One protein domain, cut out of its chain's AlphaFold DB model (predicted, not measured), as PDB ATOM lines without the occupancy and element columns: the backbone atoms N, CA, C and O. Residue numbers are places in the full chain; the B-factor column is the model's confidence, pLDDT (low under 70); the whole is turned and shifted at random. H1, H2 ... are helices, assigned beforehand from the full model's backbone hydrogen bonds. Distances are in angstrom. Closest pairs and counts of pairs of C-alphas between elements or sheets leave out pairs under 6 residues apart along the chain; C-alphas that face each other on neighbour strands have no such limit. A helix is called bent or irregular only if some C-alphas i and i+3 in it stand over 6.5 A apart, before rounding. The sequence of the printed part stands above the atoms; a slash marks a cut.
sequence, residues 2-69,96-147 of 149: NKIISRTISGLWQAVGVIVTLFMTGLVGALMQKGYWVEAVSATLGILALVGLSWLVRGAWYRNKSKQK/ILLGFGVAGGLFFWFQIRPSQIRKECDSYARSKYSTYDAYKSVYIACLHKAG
ATOM      1  N   ASN A   2      98.892-100.885  45.383       52.44
ATOM      2  CA  ASN A   2      98.769-100.222  44.063       52.44
ATOM      3  C   ASN A   2      97.457 -99.451  43.796       52.44
ATOM      4  O   ASN A   2      97.457 -98.471  43.054       52.44
ATOM      5  N   LYS A   3      96.335 -99.841  44.416       55.28
ATOM      6  CA  LYS A   3      95.017 -99.216  44.178       55.28
ATOM      7  C   LYS A   3      94.849 -97.837  44.834       55.28
ATOM      8  O   LYS A   3      94.014 -97.054  44.395       55.28
ATOM      9  N   ILE A   4      95.621 -97.553  45.885       62.06
ATOM     10  CA  ILE A   4      95.557 -96.278  46.619       62.06
ATOM     11  C   ILE A   4      96.374 -95.222  45.868       62.06
ATOM     12  O   ILE A   4      95.862 -94.144  45.594       62.06
ATOM     13  N   ILE A   5      97.579 -95.589  45.417       59.69
ATOM     14  CA  ILE A   5      98.491 -94.720  44.656       59.69
ATOM     15  C   ILE A   5      97.853 -94.255  43.334       59.69
ATOM     16  O   ILE A   5      97.977 -93.092  42.953       59.69
ATOM     17  N   SER A   6      97.100 -95.125  42.647       56.03
ATOM     18  CA  SER A   6      96.443 -94.746  41.386       56.03
ATOM     19  C   SER A   6      95.318 -93.716  41.573       56.03
ATOM     20  O   SER A   6      95.043 -92.941  40.656       56.03
ATOM     21  N   ARG A   7      94.654 -93.691  42.739       58.00
ATOM     22  CA  ARG A   7      93.581 -92.730  43.031       58.00
ATOM     23  C   ARG A   7      94.140 -91.351  43.375       58.00
ATOM     24  O   ARG A   7      93.606 -90.360  42.884       58.00
ATOM     25  N   THR A   8      95.237 -91.279  44.129       67.06
ATOM     26  CA  THR A   8      95.905 -90.009  44.454       67.06
ATOM     27  C   THR A   8      96.484 -89.333  43.216       67.06
ATOM     28  O   THR A   8      96.288 -88.134  43.034       67.06
ATOM     29  N   ILE A   9      97.114 -90.094  42.317       67.31
ATOM     30  CA  ILE A   9      97.658 -89.545  41.064       67.31
ATOM     31  C   ILE A   9      96.535 -88.972  40.187       67.31
ATOM     32  O   ILE A   9      96.676 -87.879  39.645       67.31
ATOM     33  N   SER A  10      95.387 -89.655  40.092       66.69
ATOM     34  CA  SER A  10      94.239 -89.149  39.327       66.69
ATOM     35  C   SER A  10      93.672 -87.843  39.894       66.69
ATOM     36  O   SER A  10      93.267 -86.980  39.118       66.69
ATOM     37  N   GLY A  11      93.632 -87.694  41.221       70.19
ATOM     38  CA  GLY A  11      93.191 -86.453  41.864       70.19
ATOM     39  C   GLY A  11      94.162 -85.297  41.615       70.19
ATOM     40  O   GLY A  11      93.734 -84.184  41.316       70.19
ATOM     41  N   LEU A  12      95.469 -85.581  41.641       72.75
ATOM     42  CA  LEU A  12      96.508 -84.583  41.384       72.75
ATOM     43  C   LEU A  12      96.406 -84.008  39.963       72.75
ATOM     44  O   LEU A  12      96.453 -82.795  39.781       72.75
ATOM     45  N   TRP A  13      96.190 -84.863  38.959       70.44
ATOM     46  CA  TRP A  13      96.020 -84.425  37.568       70.44
ATOM     47  C   TRP A  13      94.770 -83.566  37.355       70.44
ATOM     48  O   TRP A  13      94.800 -82.630  36.556       70.44
ATOM     49  N   GLN A  14      93.684 -83.841  38.081       72.19
ATOM     50  CA  GLN A  14      92.484 -83.002  38.030       72.19
ATOM     51  C   GLN A  14      92.734 -81.630  38.661       72.19
ATOM     52  O   GLN A  14      92.376 -80.618  38.064       72.19
ATOM     53  N   ALA A  15      93.406 -81.586  39.816       73.06
ATOM     54  CA  ALA A  15      93.755 -80.333  40.480       73.06
ATOM     55  C   ALA A  15      94.671 -79.459  39.609       73.06
ATOM     56  O   ALA A  15      94.408 -78.269  39.442       73.06
ATOM     57  N   VAL A  16      95.692 -80.056  38.982       75.06
ATOM     58  CA  VAL A  16      96.586 -79.346  38.051       75.06
ATOM     59  C   VAL A  16      95.805 -78.775  36.868       75.06
ATOM     60  O   VAL A  16      95.995 -77.611  36.523       75.06
ATOM     61  N   GLY A  17      94.882 -79.545  36.282       74.38
ATOM     62  CA  GLY A  17      94.039 -79.056  35.188       74.38
ATOM     63  C   GLY A  17      93.199 -77.835  35.582       74.38
ATOM     64  O   GLY A  17      93.145 -76.855  34.836       74.38
ATOM     65  N   VAL A  18      92.590 -77.855  36.771       75.31
ATOM     66  CA  VAL A  18      91.780 -76.729  37.269       75.31
ATOM     67  C   VAL A  18      92.645 -75.489  37.508       75.31
ATOM     68  O   VAL A  18      92.270 -74.404  37.070       75.31
ATOM     69  N   ILE A  19      93.819 -75.645  38.128       75.81
ATOM     70  CA  ILE A  19      94.744 -74.532  38.393       75.81
ATOM     71  C   ILE A  19      95.201 -73.879  37.083       75.81
ATOM     72  O   ILE A  19      95.155 -72.657  36.960       75.81
ATOM     73  N   VAL A  20      95.583 -74.681  36.084       78.31
ATOM     74  CA  VAL A  20      95.986 -74.172  34.763       78.31
ATOM     75  C   VAL A  20      94.838 -73.420  34.090       78.31
ATOM     76  O   VAL A  20      95.055 -72.350  33.525       78.31
ATOM     77  N   THR A  21      93.613 -73.940  34.185       76.31
ATOM     78  CA  THR A  21      92.436 -73.282  33.602       76.31
ATOM     79  C   THR A  21      92.186 -71.927  34.263       76.31
ATOM     80  O   THR A  21      92.060 -70.929  33.561       76.31
ATOM     81  N   LEU A  22      92.201 -71.861  35.600       75.69
ATOM     82  CA  LEU A  22      92.015 -70.611  36.343       75.69
ATOM     83  C   LEU A  22      93.104 -69.581  36.033       75.69
ATOM     84  O   LEU A  22      92.797 -68.404  35.846       75.69
ATOM     85  N   PHE A  23      94.361 -70.019  35.936       79.38
ATOM     86  CA  PHE A  23      95.473 -69.145  35.569       79.38
ATOM     87  C   PHE A  23      95.276 -68.543  34.175       79.38
ATOM     88  O   PHE A  23      95.403 -67.331  34.000       79.38
ATOM     89  N   MET A  24      94.896 -69.367  33.194       72.88
ATOM     90  CA  MET A  24      94.634 -68.897  31.832       72.88
ATOM     91  C   MET A  24      93.439 -67.940  31.779       72.88
ATOM     92  O   MET A  24      93.520 -66.907  31.119       72.88
ATOM     93  N   THR A  25      92.357 -68.215  32.513       75.81
ATOM     94  CA  THR A  25      91.200 -67.308  32.588       75.81
ATOM     95  C   THR A  25      91.567 -65.962  33.219       75.81
ATOM     96  O   THR A  25      91.175 -64.918  32.699       75.81
ATOM     97  N   GLY A  26      92.359 -65.963  34.296       73.69
ATOM     98  CA  GLY A  26      92.844 -64.735  34.930       73.69
ATOM     99  C   GLY A  26      93.742 -63.911  34.006       73.69
ATOM    100  O   GLY A  26      93.593 -62.693  33.920       73.69
ATOM    101  N   LEU A  27      94.620 -64.579  33.253       73.38
ATOM    102  CA  LEU A  27      95.503 -63.932  32.287       73.38
ATOM    103  C   LEU A  27      94.715 -63.288  31.135       73.38
ATOM    104  O   LEU A  27      94.976 -62.140  30.781       73.38
ATOM    105  N   VAL A  28      93.695 -63.977  30.612       71.75
ATOM    106  CA  VAL A  28      92.777 -63.424  29.599       71.75
ATOM    107  C   VAL A  28      92.014 -62.210  30.139       71.75
ATOM    108  O   VAL A  28      91.933 -61.190  29.454       71.75
ATOM    109  N   GLY A  29      91.506 -62.272  31.375       69.62
ATOM    110  CA  GLY A  29      90.818 -61.144  32.014       69.62
ATOM    111  C   GLY A  29      91.718 -59.917  32.193       69.62
ATOM    112  O   GLY A  29      91.310 -58.794  31.888       69.62
ATOM    113  N   ALA A  30      92.970 -60.128  32.607       68.62
ATOM    114  CA  ALA A  30      93.960 -59.061  32.741       68.62
ATOM    115  C   ALA A  30      94.343 -58.435  31.385       68.62
ATOM    116  O   ALA A  30      94.523 -57.219  31.292       68.62
ATOM    117  N   LEU A  31      94.426 -59.242  30.320       62.38
ATOM    118  CA  LEU A  31      94.673 -58.754  28.958       62.38
ATOM    119  C   LEU A  31      93.487 -57.938  28.418       62.38
ATOM    120  O   LEU A  31      93.700 -56.877  27.828       62.38
ATOM    121  N   MET A  32      92.245 -58.361  28.686       64.44
ATOM    122  CA  MET A  32      91.051 -57.600  28.301       64.44
ATOM    123  C   MET A  32      90.994 -56.217  28.965       64.44
ATOM    124  O   MET A  32      90.684 -55.237  28.287       64.44
ATOM    125  N   GLN A  33      91.349 -56.103  30.250       66.06
ATOM    126  CA  GLN A  33      91.363 -54.811  30.956       66.06
ATOM    127  C   GLN A  33      92.370 -53.808  30.376       66.06
ATOM    128  O   GLN A  33      92.140 -52.604  30.449       66.06
ATOM    129  N   LYS A  34      93.461 -54.283  29.763       68.81
ATOM    130  CA  LYS A  34      94.464 -53.428  29.107       68.81
ATOM    131  C   LYS A  34      94.135 -53.086  27.644       68.81
ATOM    132  O   LYS A  34      94.937 -52.434  26.987       68.81
ATOM    133  N   GLY A  35      92.966 -53.490  27.135       66.56
ATOM    134  CA  GLY A  35      92.520 -53.179  25.771       66.56
ATOM    135  C   GLY A  35      92.978 -54.177  24.700       66.56
ATOM    136  O   GLY A  35      92.762 -53.945  23.513       66.56
ATOM    137  N   TYR A  36      93.553 -55.314  25.094       64.00
ATOM    138  CA  TYR A  36      94.090 -56.328  24.184       64.00
ATOM    139  C   TYR A  36      93.032 -57.362  23.742       64.00
ATOM    140  O   TYR A  36      93.137 -58.563  23.999       64.00
ATOM    141  N   TRP A  37      91.980 -56.896  23.060       59.09
ATOM    142  CA  TRP A  37      90.819 -57.717  22.672       59.09
ATOM    143  C   TRP A  37      91.150 -58.868  21.715       59.09
ATOM    144  O   TRP A  37      90.661 -59.981  21.894       59.09
ATOM    145  N   VAL A  38      92.007 -58.631  20.719       57.62
ATOM    146  CA  VAL A  38      92.378 -59.651  19.719       57.62
ATOM    147  C   VAL A  38      93.165 -60.804  20.361       57.62
ATOM    148  O   VAL A  38      93.024 -61.964  19.977       57.62
ATOM    149  N   GLU A  39      93.943 -60.496  21.396       55.84
ATOM    150  CA  GLU A  39      94.800 -61.449  22.112       55.84
ATOM    151  C   GLU A  39      93.999 -62.278  23.121       55.84
ATOM    152  O   GLU A  39      94.227 -63.479  23.262       55.84
ATOM    153  N   ALA A  40      92.984 -61.676  23.748       62.84
ATOM    154  CA  ALA A  40      92.008 -62.408  24.547       62.84
ATOM    155  C   ALA A  40      91.218 -63.420  23.697       62.84
ATOM    156  O   ALA A  40      91.002 -64.559  24.121       62.84
ATOM    157  N   VAL A  41      90.826 -63.045  22.473       68.31
ATOM    158  CA  VAL A  41      90.096 -63.934  21.554       68.31
ATOM    159  C   VAL A  41      90.971 -65.100  21.089       68.31
ATOM    160  O   VAL A  41      90.507 -66.241  21.108       68.31
ATOM    161  N   SER A  42      92.239 -64.862  20.733       69.31
ATOM    162  CA  SER A  42      93.135 -65.942  20.290       69.31
ATOM    163  C   SER A  42      93.439 -66.945  21.412       69.31
ATOM    164  O   SER A  42      93.396 -68.155  21.182       69.31
ATOM    165  N   ALA A  43      93.645 -66.466  22.643       65.69
ATOM    166  CA  ALA A  43      93.836 -67.320  23.814       65.69
ATOM    167  C   ALA A  43      92.584 -68.159  24.122       65.69
ATOM    168  O   ALA A  43      92.683 -69.359  24.387       65.69
ATOM    169  N   THR A  44      91.395 -67.560  24.015       71.94
ATOM    170  CA  THR A  44      90.118 -68.261  24.239       71.94
ATOM    171  C   THR A  44      89.881 -69.345  23.184       71.94
ATOM    172  O   THR A  44      89.497 -70.467  23.522       71.94
ATOM    173  N   LEU A  45      90.179 -69.054  21.913       71.62
ATOM    174  CA  LEU A  45      90.132 -70.039  20.828       71.62
ATOM    175  C   LEU A  45      91.122 -71.189  21.058       71.62
ATOM    176  O   LEU A  45      90.770 -72.348  20.839       71.62
ATOM    177  N   GLY A  46      92.323 -70.892  21.560       74.50
ATOM    178  CA  GLY A  46      93.314 -71.906  21.926       74.50
ATOM    179  C   GLY A  46      92.816 -72.859  23.018       74.50
ATOM    180  O   GLY A  46      92.958 -74.076  22.893       74.50
ATOM    181  N   ILE A  47      92.166 -72.331  24.060       76.06
ATOM    182  CA  ILE A  47      91.580 -73.147  25.136       76.06
ATOM    183  C   ILE A  47      90.445 -74.020  24.592       76.06
ATOM    184  O   ILE A  47      90.415 -75.220  24.868       76.06
ATOM    185  N   LEU A  48      89.542 -73.462  23.781       75.19
ATOM    186  CA  LEU A  48      88.451 -74.223  23.163       75.19
ATOM    187  C   LEU A  48      88.976 -75.359  22.274       75.19
ATOM    188  O   LEU A  48      88.457 -76.475  22.339       75.19
ATOM    189  N   ALA A  49      90.041 -75.113  21.507       73.75
ATOM    190  CA  ALA A  49      90.691 -76.138  20.698       73.75
ATOM    191  C   ALA A  49      91.296 -77.259  21.563       73.75
ATOM    192  O   ALA A  49      91.110 -78.437  21.256       73.75
ATOM    193  N   LEU A  50      91.958 -76.925  22.676       75.25
ATOM    194  CA  LEU A  50      92.515 -77.912  23.611       75.25
ATOM    195  C   LEU A  50      91.434 -78.740  24.314       75.25
ATOM    196  O   LEU A  50      91.596 -79.953  24.492       75.25
ATOM    197  N   VAL A  51      90.318 -78.111  24.692       77.62
ATOM    198  CA  VAL A  51      89.159 -78.805  25.268       77.62
ATOM    199  C   VAL A  51      88.545 -79.749  24.232       77.62
ATOM    200  O   VAL A  51      88.310 -80.919  24.543       77.62
ATOM    201  N   GLY A  52      88.359 -79.288  22.992       74.88
ATOM    202  CA  GLY A  52      87.856 -80.104  21.885       74.88
ATOM    203  C   GLY A  52      88.758 -81.303  21.577       74.88
ATOM    204  O   GLY A  52      88.282 -82.436  21.504       74.88
ATOM    205  N   LEU A  53      90.074 -81.087  21.491       71.69
ATOM    206  CA  LEU A  53      91.055 -82.156  21.288       71.69
ATOM    207  C   LEU A  53      91.068 -83.149  22.455       71.69
ATOM    208  O   LEU A  53      91.089 -84.357  22.226       71.69
ATOM    209  N   SER A  54      90.980 -82.675  23.703       77.06
ATOM    210  CA  SER A  54      90.877 -83.556  24.875       77.06
ATOM    211  C   SER A  54      89.639 -84.448  24.809       77.06
ATOM    212  O   SER A  54      89.724 -85.636  25.125       77.06
ATOM    213  N   TRP A  55      88.499 -83.909  24.366       77.81
ATOM    214  CA  TRP A  55      87.274 -84.681  24.156       77.81
ATOM    215  C   TRP A  55      87.417 -85.718  23.039       77.81
ATOM    216  O   TRP A  55      87.019 -86.866  23.237       77.81
ATOM    217  N   LEU A  56      88.039 -85.363  21.910       76.06
ATOM    218  CA  LEU A  56      88.296 -86.297  20.809       76.06
ATOM    219  C   LEU A  56      89.210 -87.451  21.236       76.06
ATOM    220  O   LEU A  56      88.899 -88.613  20.970       76.06
ATOM    221  N   VAL A  57      90.292 -87.152  21.959       76.50
ATOM    222  CA  VAL A  57      91.209 -88.169  22.496       76.50
ATOM    223  C   VAL A  57      90.485 -89.083  23.485       76.50
ATOM    224  O   VAL A  57      90.617 -90.307  23.407       76.50
ATOM    225  N   ARG A  58      89.656 -88.525  24.381       74.81
ATOM    226  CA  ARG A  58      88.833 -89.322  25.305       74.81
ATOM    227  C   ARG A  58      87.851 -90.217  24.555       74.81
ATOM    228  O   ARG A  58      87.749 -91.398  24.879       74.81
ATOM    229  N   GLY A  59      87.164 -89.680  23.550       74.75
ATOM    230  CA  GLY A  59      86.215 -90.419  22.719       74.75
ATOM    231  C   GLY A  59      86.874 -91.585  21.980       74.75
ATOM    232  O   GLY A  59      86.376 -92.711  22.030       74.75
ATOM    233  N   ALA A  60      88.041 -91.350  21.374       74.31
ATOM    234  CA  ALA A  60      88.832 -92.392  20.725       74.31
ATOM    235  C   ALA A  60      89.283 -93.475  21.722       74.31
ATOM    236  O   ALA A  60      89.188 -94.669  21.427       74.31
ATOM    237  N   TRP A  61      89.697 -93.078  22.929       78.38
ATOM    238  CA  TRP A  61      90.109 -94.012  23.979       78.38
ATOM    239  C   TRP A  61      88.961 -94.908  24.463       78.38
ATOM    240  O   TRP A  61      89.134 -96.124  24.560       78.38
ATOM    241  N   TYR A  62      87.766 -94.351  24.704       71.69
ATOM    242  CA  TYR A  62      86.589 -95.141  25.098       71.69
ATOM    243  C   TYR A  62      86.191 -96.163  24.028       71.69
ATOM    244  O   TYR A  62      85.880 -97.309  24.361       71.69
ATOM    245  N   ARG A  63      86.265 -95.774  22.750       67.88
ATOM    246  CA  ARG A  63      85.956 -96.651  21.612       67.88
ATOM    247  C   ARG A  63      86.966 -97.792  21.450       67.88
ATOM    248  O   ARG A  63      86.600 -98.866  20.979       67.88
ATOM    249  N   ASN A  64      88.222 -97.585  21.849       65.19
ATOM    250  CA  ASN A  64      89.242 -98.634  21.806       65.19
ATOM    251  C   ASN A  64      89.102 -99.612  22.986       65.19
ATOM    252  O   ASN A  64      89.228-100.824  22.821       65.19
ATOM    253  N   LYS A  65      88.734 -99.102  24.168       59.84
ATOM    254  CA  LYS A  65      88.535 -99.919  25.373       59.84
ATOM    255  C   LYS A  65      87.375-100.912  25.252       59.84
ATOM    256  O   LYS A  65      87.433-101.995  25.830       59.84
ATOM    257  N   SER A  66      86.326-100.568  24.496       58.38
ATOM    258  CA  SER A  66      85.202-101.480  24.248       58.38
ATOM    259  C   SER A  66      85.588-102.665  23.360       58.38
ATOM    260  O   SER A  66      85.048-103.751  23.548       58.38
ATOM    261  N   LYS A  67      86.545-102.489  22.437       54.78
ATOM    262  CA  LYS A  67      87.071-103.580  21.600       54.78
ATOM    263  C   LYS A  67      87.967-104.527  22.399       54.78
ATOM    264  O   LYS A  67      87.844-105.740  22.267       54.78
ATOM    265  N   GLN A  68      88.794-103.981  23.287       52.94
ATOM    266  CA  GLN A  68      89.716-104.758  24.120       52.94
ATOM    267  C   GLN A  68      88.974-105.705  25.078       52.94
ATOM    268  O   GLN A  68      89.297-106.882  25.159       52.94
ATOM    269  N   LYS A  69      87.854-105.256  25.669       52.62
ATOM    270  CA  LYS A  69      87.022-106.082  26.564       52.62
ATOM    271  C   LYS A  69      86.369-107.300  25.884       52.62
ATOM    272  O   LYS A  69      85.941-108.218  26.578       52.62
ATOM    273  N   ILE A  96     106.078 -82.118  23.403       82.94
ATOM    274  CA  ILE A  96     106.889 -81.392  22.416       82.94
ATOM    275  C   ILE A  96     106.021 -80.409  21.624       82.94
ATOM    276  O   ILE A  96     106.402 -79.250  21.483       82.94
ATOM    277  N   LEU A  97     104.842 -80.829  21.154       77.75
ATOM    278  CA  LEU A  97     103.913 -79.953  20.429       77.75
ATOM    279  C   LEU A  97     103.444 -78.772  21.289       77.75
ATOM    280  O   LEU A  97     103.427 -77.638  20.814       77.75
ATOM    281  N   LEU A  98     103.117 -79.018  22.560       79.69
ATOM    282  CA  LEU A  98     102.777 -77.955  23.509       79.69
ATOM    283  C   LEU A  98     103.967 -77.023  23.763       79.69
ATOM    284  O   LEU A  98     103.799 -75.807  23.733       79.69
ATOM    285  N   GLY A  99     105.166 -77.577  23.959       81.31
ATOM    286  CA  GLY A  99     106.390 -76.800  24.152       81.31
ATOM    287  C   GLY A  99     106.692 -75.887  22.963       81.31
ATOM    288  O   GLY A  99     106.930 -74.695  23.152       81.31
ATOM    289  N   PHE A 100     106.599 -76.411  21.738       76.31
ATOM    290  CA  PHE A 100     106.760 -75.626  20.512       76.31
ATOM    291  C   PHE A 100     105.675 -74.561  20.350       76.31
ATOM    292  O   PHE A 100     105.990 -73.440  19.957       76.31
ATOM    293  N   GLY A 101     104.418 -74.870  20.682       76.94
ATOM    294  CA  GLY A 101     103.325 -73.899  20.632       76.94
ATOM    295  C   GLY A 101     103.543 -72.724  21.589       76.94
ATOM    296  O   GLY A 101     103.419 -71.566  21.192       76.94
ATOM    297  N   VAL A 102     103.940 -73.012  22.831       77.19
ATOM    298  CA  VAL A 102     104.229 -71.982  23.840       77.19
ATOM    299  C   VAL A 102     105.465 -71.169  23.453       77.19
ATOM    300  O   VAL A 102     105.417 -69.942  23.486       77.19
ATOM    301  N   ALA A 103     106.548 -71.824  23.027       73.62
ATOM    302  CA  ALA A 103     107.761 -71.145  22.575       73.62
ATOM    303  C   ALA A 103     107.504 -70.259  21.345       73.62
ATOM    304  O   ALA A 103     107.977 -69.124  21.298       73.62
ATOM    305  N   GLY A 104     106.710 -70.734  20.381       73.19
ATOM    306  CA  GLY A 104     106.309 -69.962  19.205       73.19
ATOM    307  C   GLY A 104     105.441 -68.754  19.561       73.19
ATOM    308  O   GLY A 104     105.683 -67.656  19.060       73.19
ATOM    309  N   GLY A 105     104.484 -68.922  20.478       74.44
ATOM    310  CA  GLY A 105     103.663 -67.824  20.993       74.44
ATOM    311  C   GLY A 105     104.495 -66.758  21.711       74.44
ATOM    312  O   GLY A 105     104.347 -65.569  21.435       74.44
ATOM    313  N   LEU A 106     105.430 -67.178  22.571       74.62
ATOM    314  CA  LEU A 106     106.369 -66.276  23.246       74.62
ATOM    315  C   LEU A 106     107.276 -65.553  22.242       74.62
ATOM    316  O   LEU A 106     107.461 -64.343  22.347       74.62
ATOM    317  N   PHE A 107     107.806 -66.254  21.237       75.19
ATOM    318  CA  PHE A 107     108.642 -65.643  20.202       75.19
ATOM    319  C   PHE A 107     107.876 -64.584  19.402       75.19
ATOM    320  O   PHE A 107     108.372 -63.475  19.199       75.19
ATOM    321  N   PHE A 108     106.639 -64.881  19.001       74.62
ATOM    322  CA  PHE A 108     105.783 -63.910  18.325       74.62
ATOM    323  C   PHE A 108     105.526 -62.674  19.201       74.62
ATOM    324  O   PHE A 108     105.631 -61.542  18.722       74.62
ATOM    325  N   TRP A 109     105.259 -62.888  20.493       71.00
ATOM    326  CA  TRP A 109     104.982 -61.824  21.454       71.00
ATOM    327  C   TRP A 109     106.183 -60.906  21.702       71.00
ATOM    328  O   TRP A 109     106.027 -59.687  21.726       71.00
ATOM    329  N   PHE A 110     107.380 -61.476  21.863       72.88
ATOM    330  CA  PHE A 110     108.582 -60.719  22.223       72.88
ATOM    331  C   PHE A 110     109.379 -60.187  21.032       72.88
ATOM    332  O   PHE A 110     110.102 -59.210  21.198       72.88
ATOM    333  N   GLN A 111     109.277 -60.793  19.847       73.62
ATOM    334  CA  GLN A 111     110.065 -60.369  18.682       73.62
ATOM    335  C   GLN A 111     109.209 -59.732  17.588       73.62
ATOM    336  O   GLN A 111     109.508 -58.633  17.121       73.62
ATOM    337  N   ILE A 112     108.125 -60.392  17.174       69.75
ATOM    338  CA  ILE A 112     107.388 -59.985  15.968       69.75
ATOM    339  C   ILE A 112     106.452 -58.812  16.269       69.75
ATOM    340  O   ILE A 112     106.535 -57.777  15.605       69.75
ATOM    341  N   ARG A 113     105.619 -58.925  17.305       74.50
ATOM    342  CA  ARG A 113     104.670 -57.881  17.720       74.50
ATOM    343  C   ARG A 113     105.326 -56.509  17.982       74.50
ATOM    344  O   ARG A 113     104.890 -55.537  17.364       74.50
ATOM    345  N   PRO A 114     106.387 -56.382  18.810       77.19
ATOM    346  CA  PRO A 114     107.052 -55.094  19.025       77.19
ATOM    347  C   PRO A 114     107.616 -54.498  17.734       77.19
ATOM    348  O   PRO A 114     107.587 -53.282  17.560       77.19
ATOM    349  N   SER A 115     108.106 -55.339  16.817       80.12
ATOM    350  CA  SER A 115     108.665 -54.869  15.547       80.12
ATOM    351  C   SER A 115     107.603 -54.270  14.619       80.12
ATOM    352  O   SER A 115     107.860 -53.257  13.971       80.12
ATOM    353  N   GLN A 116     106.402 -54.858  14.576       82.06
ATOM    354  CA  GLN A 116     105.297 -54.363  13.753       82.06
ATOM    355  C   GLN A 116     104.738 -53.058  14.312       82.06
ATOM    356  O   GLN A 116     104.627 -52.078  13.580       82.06
ATOM    357  N   ILE A 117     104.500 -53.004  15.622       84.81
ATOM    358  CA  ILE A 117     103.968 -51.803  16.269       84.81
ATOM    359  C   ILE A 117     104.955 -50.631  16.155       84.81
ATOM    360  O   ILE A 117     104.546 -49.512  15.862       84.81
ATOM    361  N   ARG A 118     106.269 -50.866  16.307       87.25
ATOM    362  CA  ARG A 118     107.282 -49.817  16.083       87.25
ATOM    363  C   ARG A 118     107.238 -49.272  14.655       87.25
ATOM    364  O   ARG A 118     107.349 -48.064  14.476       87.25
ATOM    365  N   LYS A 119     107.029 -50.125  13.647       87.31
ATOM    366  CA  LYS A 119     106.875 -49.681  12.249       87.31
ATOM    367  C   LYS A 119     105.605 -48.861  12.035       87.31
ATOM    368  O   LYS A 119     105.657 -47.841  11.353       87.31
ATOM    369  N   GLU A 120     104.483 -49.278  12.615       87.88
ATOM    370  CA  GLU A 120     103.223 -48.531  12.530       87.88
ATOM    371  C   GLU A 120     103.332 -47.165  13.213       87.88
ATOM    372  O   GLU A 120     102.973 -46.151  12.615       87.88
ATOM    373  N   CYS A 121     103.901 -47.116  14.420       87.50
ATOM    374  CA  CYS A 121     104.130 -45.868  15.138       87.50
ATOM    375  C   CYS A 121     105.119 -44.947  14.406       87.50
ATOM    376  O   CYS A 121     104.897 -43.736  14.376       87.50
ATOM    377  N   ASP A 122     106.179 -45.486  13.790       89.75
ATOM    378  CA  ASP A 122     107.135 -44.701  12.991       89.75
ATOM    379  C   ASP A 122     106.452 -44.092  11.761       89.75
ATOM    380  O   ASP A 122     106.557 -42.889  11.520       89.75
ATOM    381  N   SER A 123     105.677 -44.898  11.029       88.19
ATOM    382  CA  SER A 123     104.900 -44.434   9.875       88.19
ATOM    383  C   SER A 123     103.896 -43.345  10.271       88.19
ATOM    384  O   SER A 123     103.835 -42.283   9.647       88.19
ATOM    385  N   TYR A 124     103.164 -43.556  11.369       87.69
ATOM    386  CA  TYR A 124     102.192 -42.593  11.882       87.69
ATOM    387  C   TYR A 124     102.850 -41.264  12.270       87.69
ATOM    388  O   TYR A 124     102.402 -40.198  11.841       87.69
ATOM    389  N   ALA A 125     103.934 -41.316  13.044       88.12
ATOM    390  CA  ALA A 125     104.639 -40.125  13.500       88.12
ATOM    391  C   ALA A 125     105.248 -39.335  12.328       88.12
ATOM    392  O   ALA A 125     105.091 -38.114  12.278       88.12
ATOM    393  N   ARG A 126     105.855 -40.020  11.346       87.00
ATOM    394  CA  ARG A 126     106.396 -39.388  10.126       87.00
ATOM    395  C   ARG A 126     105.316 -38.755   9.256       87.00
ATOM    396  O   ARG A 126     105.560 -37.720   8.649       87.00
ATOM    397  N   SER A 127     104.126 -39.355   9.197       87.38
ATOM    398  CA  SER A 127     103.019 -38.816   8.397       87.38
ATOM    399  C   SER A 127     102.461 -37.499   8.946       87.38
ATOM    400  O   SER A 127     101.904 -36.708   8.188       87.38
ATOM    401  N   LYS A 128     102.611 -37.250  10.255       83.56
ATOM    402  CA  LYS A 128     102.068 -36.059  10.918       83.56
ATOM    403  C   LYS A 128     103.076 -34.940  11.142       83.56
ATOM    404  O   LYS A 128     102.662 -33.785  11.186       83.56
ATOM    405  N   TYR A 129     104.358 -35.257  11.316       86.25
ATOM    406  CA  TYR A 129     105.354 -34.265  11.718       86.25
ATOM    407  C   TYR A 129     106.674 -34.455  10.975       86.25
ATOM    408  O   TYR A 129     107.240 -35.545  10.956       86.25
ATOM    409  N   SER A 130     107.181 -33.363  10.397       76.62
ATOM    410  CA  SER A 130     108.489 -33.309   9.735       76.62
ATOM    411  C   SER A 130     109.624 -32.901  10.681       76.62
ATOM    412  O   SER A 130     110.787 -33.187  10.402       76.62
ATOM    413  N   THR A 131     109.309 -32.252  11.806       87.88
ATOM    414  CA  THR A 131     110.277 -31.853  12.835       87.88
ATOM    415  C   THR A 131     110.543 -32.980  13.829       87.88
ATOM    416  O   THR A 131     109.621 -33.633  14.322       87.88
ATOM    417  N   TYR A 132     111.824 -33.185  14.155       83.06
ATOM    418  CA  TYR A 132     112.293 -34.307  14.974       83.06
ATOM    419  C   TYR A 132     111.659 -34.352  16.374       83.06
ATOM    420  O   TYR A 132     111.245 -35.421  16.820       83.06
ATOM    421  N   ASP A 133     111.516 -33.208  17.047       85.81
ATOM    422  CA  ASP A 133     110.962 -33.157  18.409       85.81
ATOM    423  C   ASP A 133     109.472 -33.530  18.454       85.81
ATOM    424  O   ASP A 133     109.034 -34.305  19.310       85.81
ATOM    425  N   ALA A 134     108.693 -33.047  17.482       83.06
ATOM    426  CA  ALA A 134     107.276 -33.377  17.365       83.06
ATOM    427  C   ALA A 134     107.081 -34.847  16.959       83.06
ATOM    428  O   ALA A 134     106.287 -35.551  17.588       83.06
ATOM    429  N   TYR A 135     107.873 -35.339  15.998       90.00
ATOM    430  CA  TYR A 135     107.932 -36.758  15.633       90.00
ATOM    431  C   TYR A 135     108.195 -37.640  16.860       90.00
ATOM    432  O   TYR A 135     107.424 -38.560  17.136       90.00
ATOM    433  N   LYS A 136     109.243 -37.328  17.633       89.75
ATOM    434  CA  LYS A 136     109.672 -38.133  18.782       89.75
ATOM    435  C   LYS A 136     108.584 -38.211  19.849       89.75
ATOM    436  O   LYS A 136     108.303 -39.298  20.348       89.75
ATOM    437  N   SER A 137     107.939 -37.087  20.166       90.19
ATOM    438  CA  SER A 137     106.860 -37.056  21.161       90.19
ATOM    439  C   SER A 137     105.676 -37.954  20.776       90.19
ATOM    440  O   SER A 137     105.144 -38.683  21.611       90.19
ATOM    441  N   VAL A 138     105.302 -37.961  19.494       88.31
ATOM    442  CA  VAL A 138     104.155 -38.719  18.975       88.31
ATOM    443  C   VAL A 138     104.492 -40.195  18.814       88.31
ATOM    444  O   VAL A 138     103.661 -41.050  19.115       88.31
ATOM    445  N   TYR A 139     105.717 -40.496  18.390       88.81
ATOM    446  CA  TYR A 139     106.235 -41.854  18.313       88.81
ATOM    447  C   TYR A 139     106.251 -42.523  19.695       88.81
ATOM    448  O   TYR A 139     105.660 -43.589  19.859       88.81
ATOM    449  N   ILE A 140     106.822 -41.860  20.709       89.31
ATOM    450  CA  ILE A 140     106.859 -42.369  22.093       89.31
ATOM    451  C   ILE A 140     105.439 -42.503  22.658       89.31
ATOM    452  O   ILE A 140     105.096 -43.526  23.245       89.31
ATOM    453  N   ALA A 141     104.562 -41.519  22.431       88.56
ATOM    454  CA  ALA A 141     103.168 -41.613  22.871       88.56
ATOM    455  C   ALA A 141     102.419 -42.797  22.228       88.56
ATOM    456  O   ALA A 141     101.573 -43.420  22.873       88.56
ATOM    457  N   CYS A 142     102.722 -43.120  20.967       88.19
ATOM    458  CA  CYS A 142     102.173 -44.280  20.271       88.19
ATOM    459  C   CYS A 142     102.686 -45.600  20.871       88.19
ATOM    460  O   CYS A 142     101.886 -46.493  21.157       88.19
ATOM    461  N   LEU A 143     103.991 -45.699  21.147       87.06
ATOM    462  CA  LEU A 143     104.590 -46.877  21.781       87.06
ATOM    463  C   LEU A 143     104.063 -47.120  23.197       87.06
ATOM    464  O   LEU A 143     103.728 -48.258  23.532       87.06
ATOM    465  N   HIS A 144     103.909 -46.058  23.989       87.88
ATOM    466  CA  HIS A 144     103.363 -46.143  25.341       87.88
ATOM    467  C   HIS A 144     101.913 -46.647  25.315       87.88
ATOM    468  O   HIS A 144     101.552 -47.575  26.037       87.88
ATOM    469  N   LYS A 145     101.075 -46.128  24.404       82.56
ATOM    470  CA  LYS A 145      99.697 -46.628  24.230       82.56
ATOM    471  C   LYS A 145      99.634 -48.101  23.832       82.56
ATOM    472  O   LYS A 145      98.684 -48.784  24.201       82.56
ATOM    473  N   ALA A 146     100.625 -48.591  23.096       77.00
ATOM    474  CA  ALA A 146     100.705 -49.996  22.721       77.00
ATOM    475  C   ALA A 146     101.305 -50.904  23.818       77.00
ATOM    476  O   ALA A 146     101.239 -52.134  23.703       77.00
ATOM    477  N   GLY A 147     101.846 -50.322  24.896       77.81
ATOM    478  CA  GLY A 147     102.464 -51.032  26.018       77.81
ATOM    479  C   GLY A 147     103.883 -51.528  25.731       77.81
ATOM    480  O   GLY A 147     104.256 -52.601  26.202       77.81
TER     481      GLY A 147
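This is residues 2 to 69 and 96 to 147 of the 149 residues of an uncharacterized protein of uncultured bacterium (UniProt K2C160). Two helical hairpins are set largely end to end in a long, loosely joined rod: H1 and H2 are two long helices that make a narrow V, meeting near their linked ends and spreading toward their free ends, while the second hairpin has the short H4 folded back on the far arm, H3b, of the long helix H3. H3 bends but runs nearly straight, and its first arm, H3a, reaches back alongside part of H2 without touching it. The printed part has 120 residues with four named helices, in the order H1, H2, H3, H4, and no named strand; the class is all helix. The whole is extended, with a radius of gyration of the C-alphas of 22.7 A, and the C-alphas span 78 by 26 by 21 A.

H1 is residues 2 to 33, 47.8 A from first to last C-alpha, beginning at C-alpha 2 at (98.769, -100.222, 44.063). H2 is residues 37 to 69, 48.7 A long, ending at C-alpha 69 at (87.022, -106.082, 26.564). H3 is residues 96 to 128, assigned as one helix by its hydrogen bonds but bent: C-alphas 110 and 113 are 6.6 A apart. Its arms are H3a, residues 96 to 110, 20.7 A long, and H3b, residues 113 to 128, 23.0 A long. H4 is residues 132 to 146, 21.0 A long, ending at C-alpha 146 at (100.705, -49.996, 22.721).

H1 and H2 form a helical hairpin and run opposite ways at a shallow tilt of 22 degrees. They touch through residues 28 to 32 of H1 and 37 to 44 of H2 alone; the closest C-alphas are those of Val 28 and Ala 40, 5.2 A apart, while the centres are 15.6 A apart. H3a is apart from H1 and from H2. H3a and H3b stand at a shallow tilt of 22 degrees. H3b and H4 form a second helical hairpin and touch, opposite ways at a steep tilt of 38 degrees, with their closest C-alphas, those of Ala 125 and Tyr 135, 5.2 A apart. H3b and H4 are each apart from H1 and H2, and H3a is apart from H4. Each O i to N i+4 pair is within hydrogen-bond range in H3a, H3b and H4; in H1 it is 27 of 28 and in H2 28 of 29.

The two C-alphas farthest apart are those of Lys 69 and Thr 131, at 79.0 A. Residues 70 to 95 are not printed, and C-alphas 69 and 96 are 32.0 A apart across this cut. The links H1 to H2 and H3 to H4 are tight. Residues 2 to 20 of H1, 48 to 69 of H2 and 96 to 113 of H3 stand free. The mean pLDDT of the printed part is 74.7, and it is under 70 at residues 2 to 10, 29 to 43, 63 to 69 and 112.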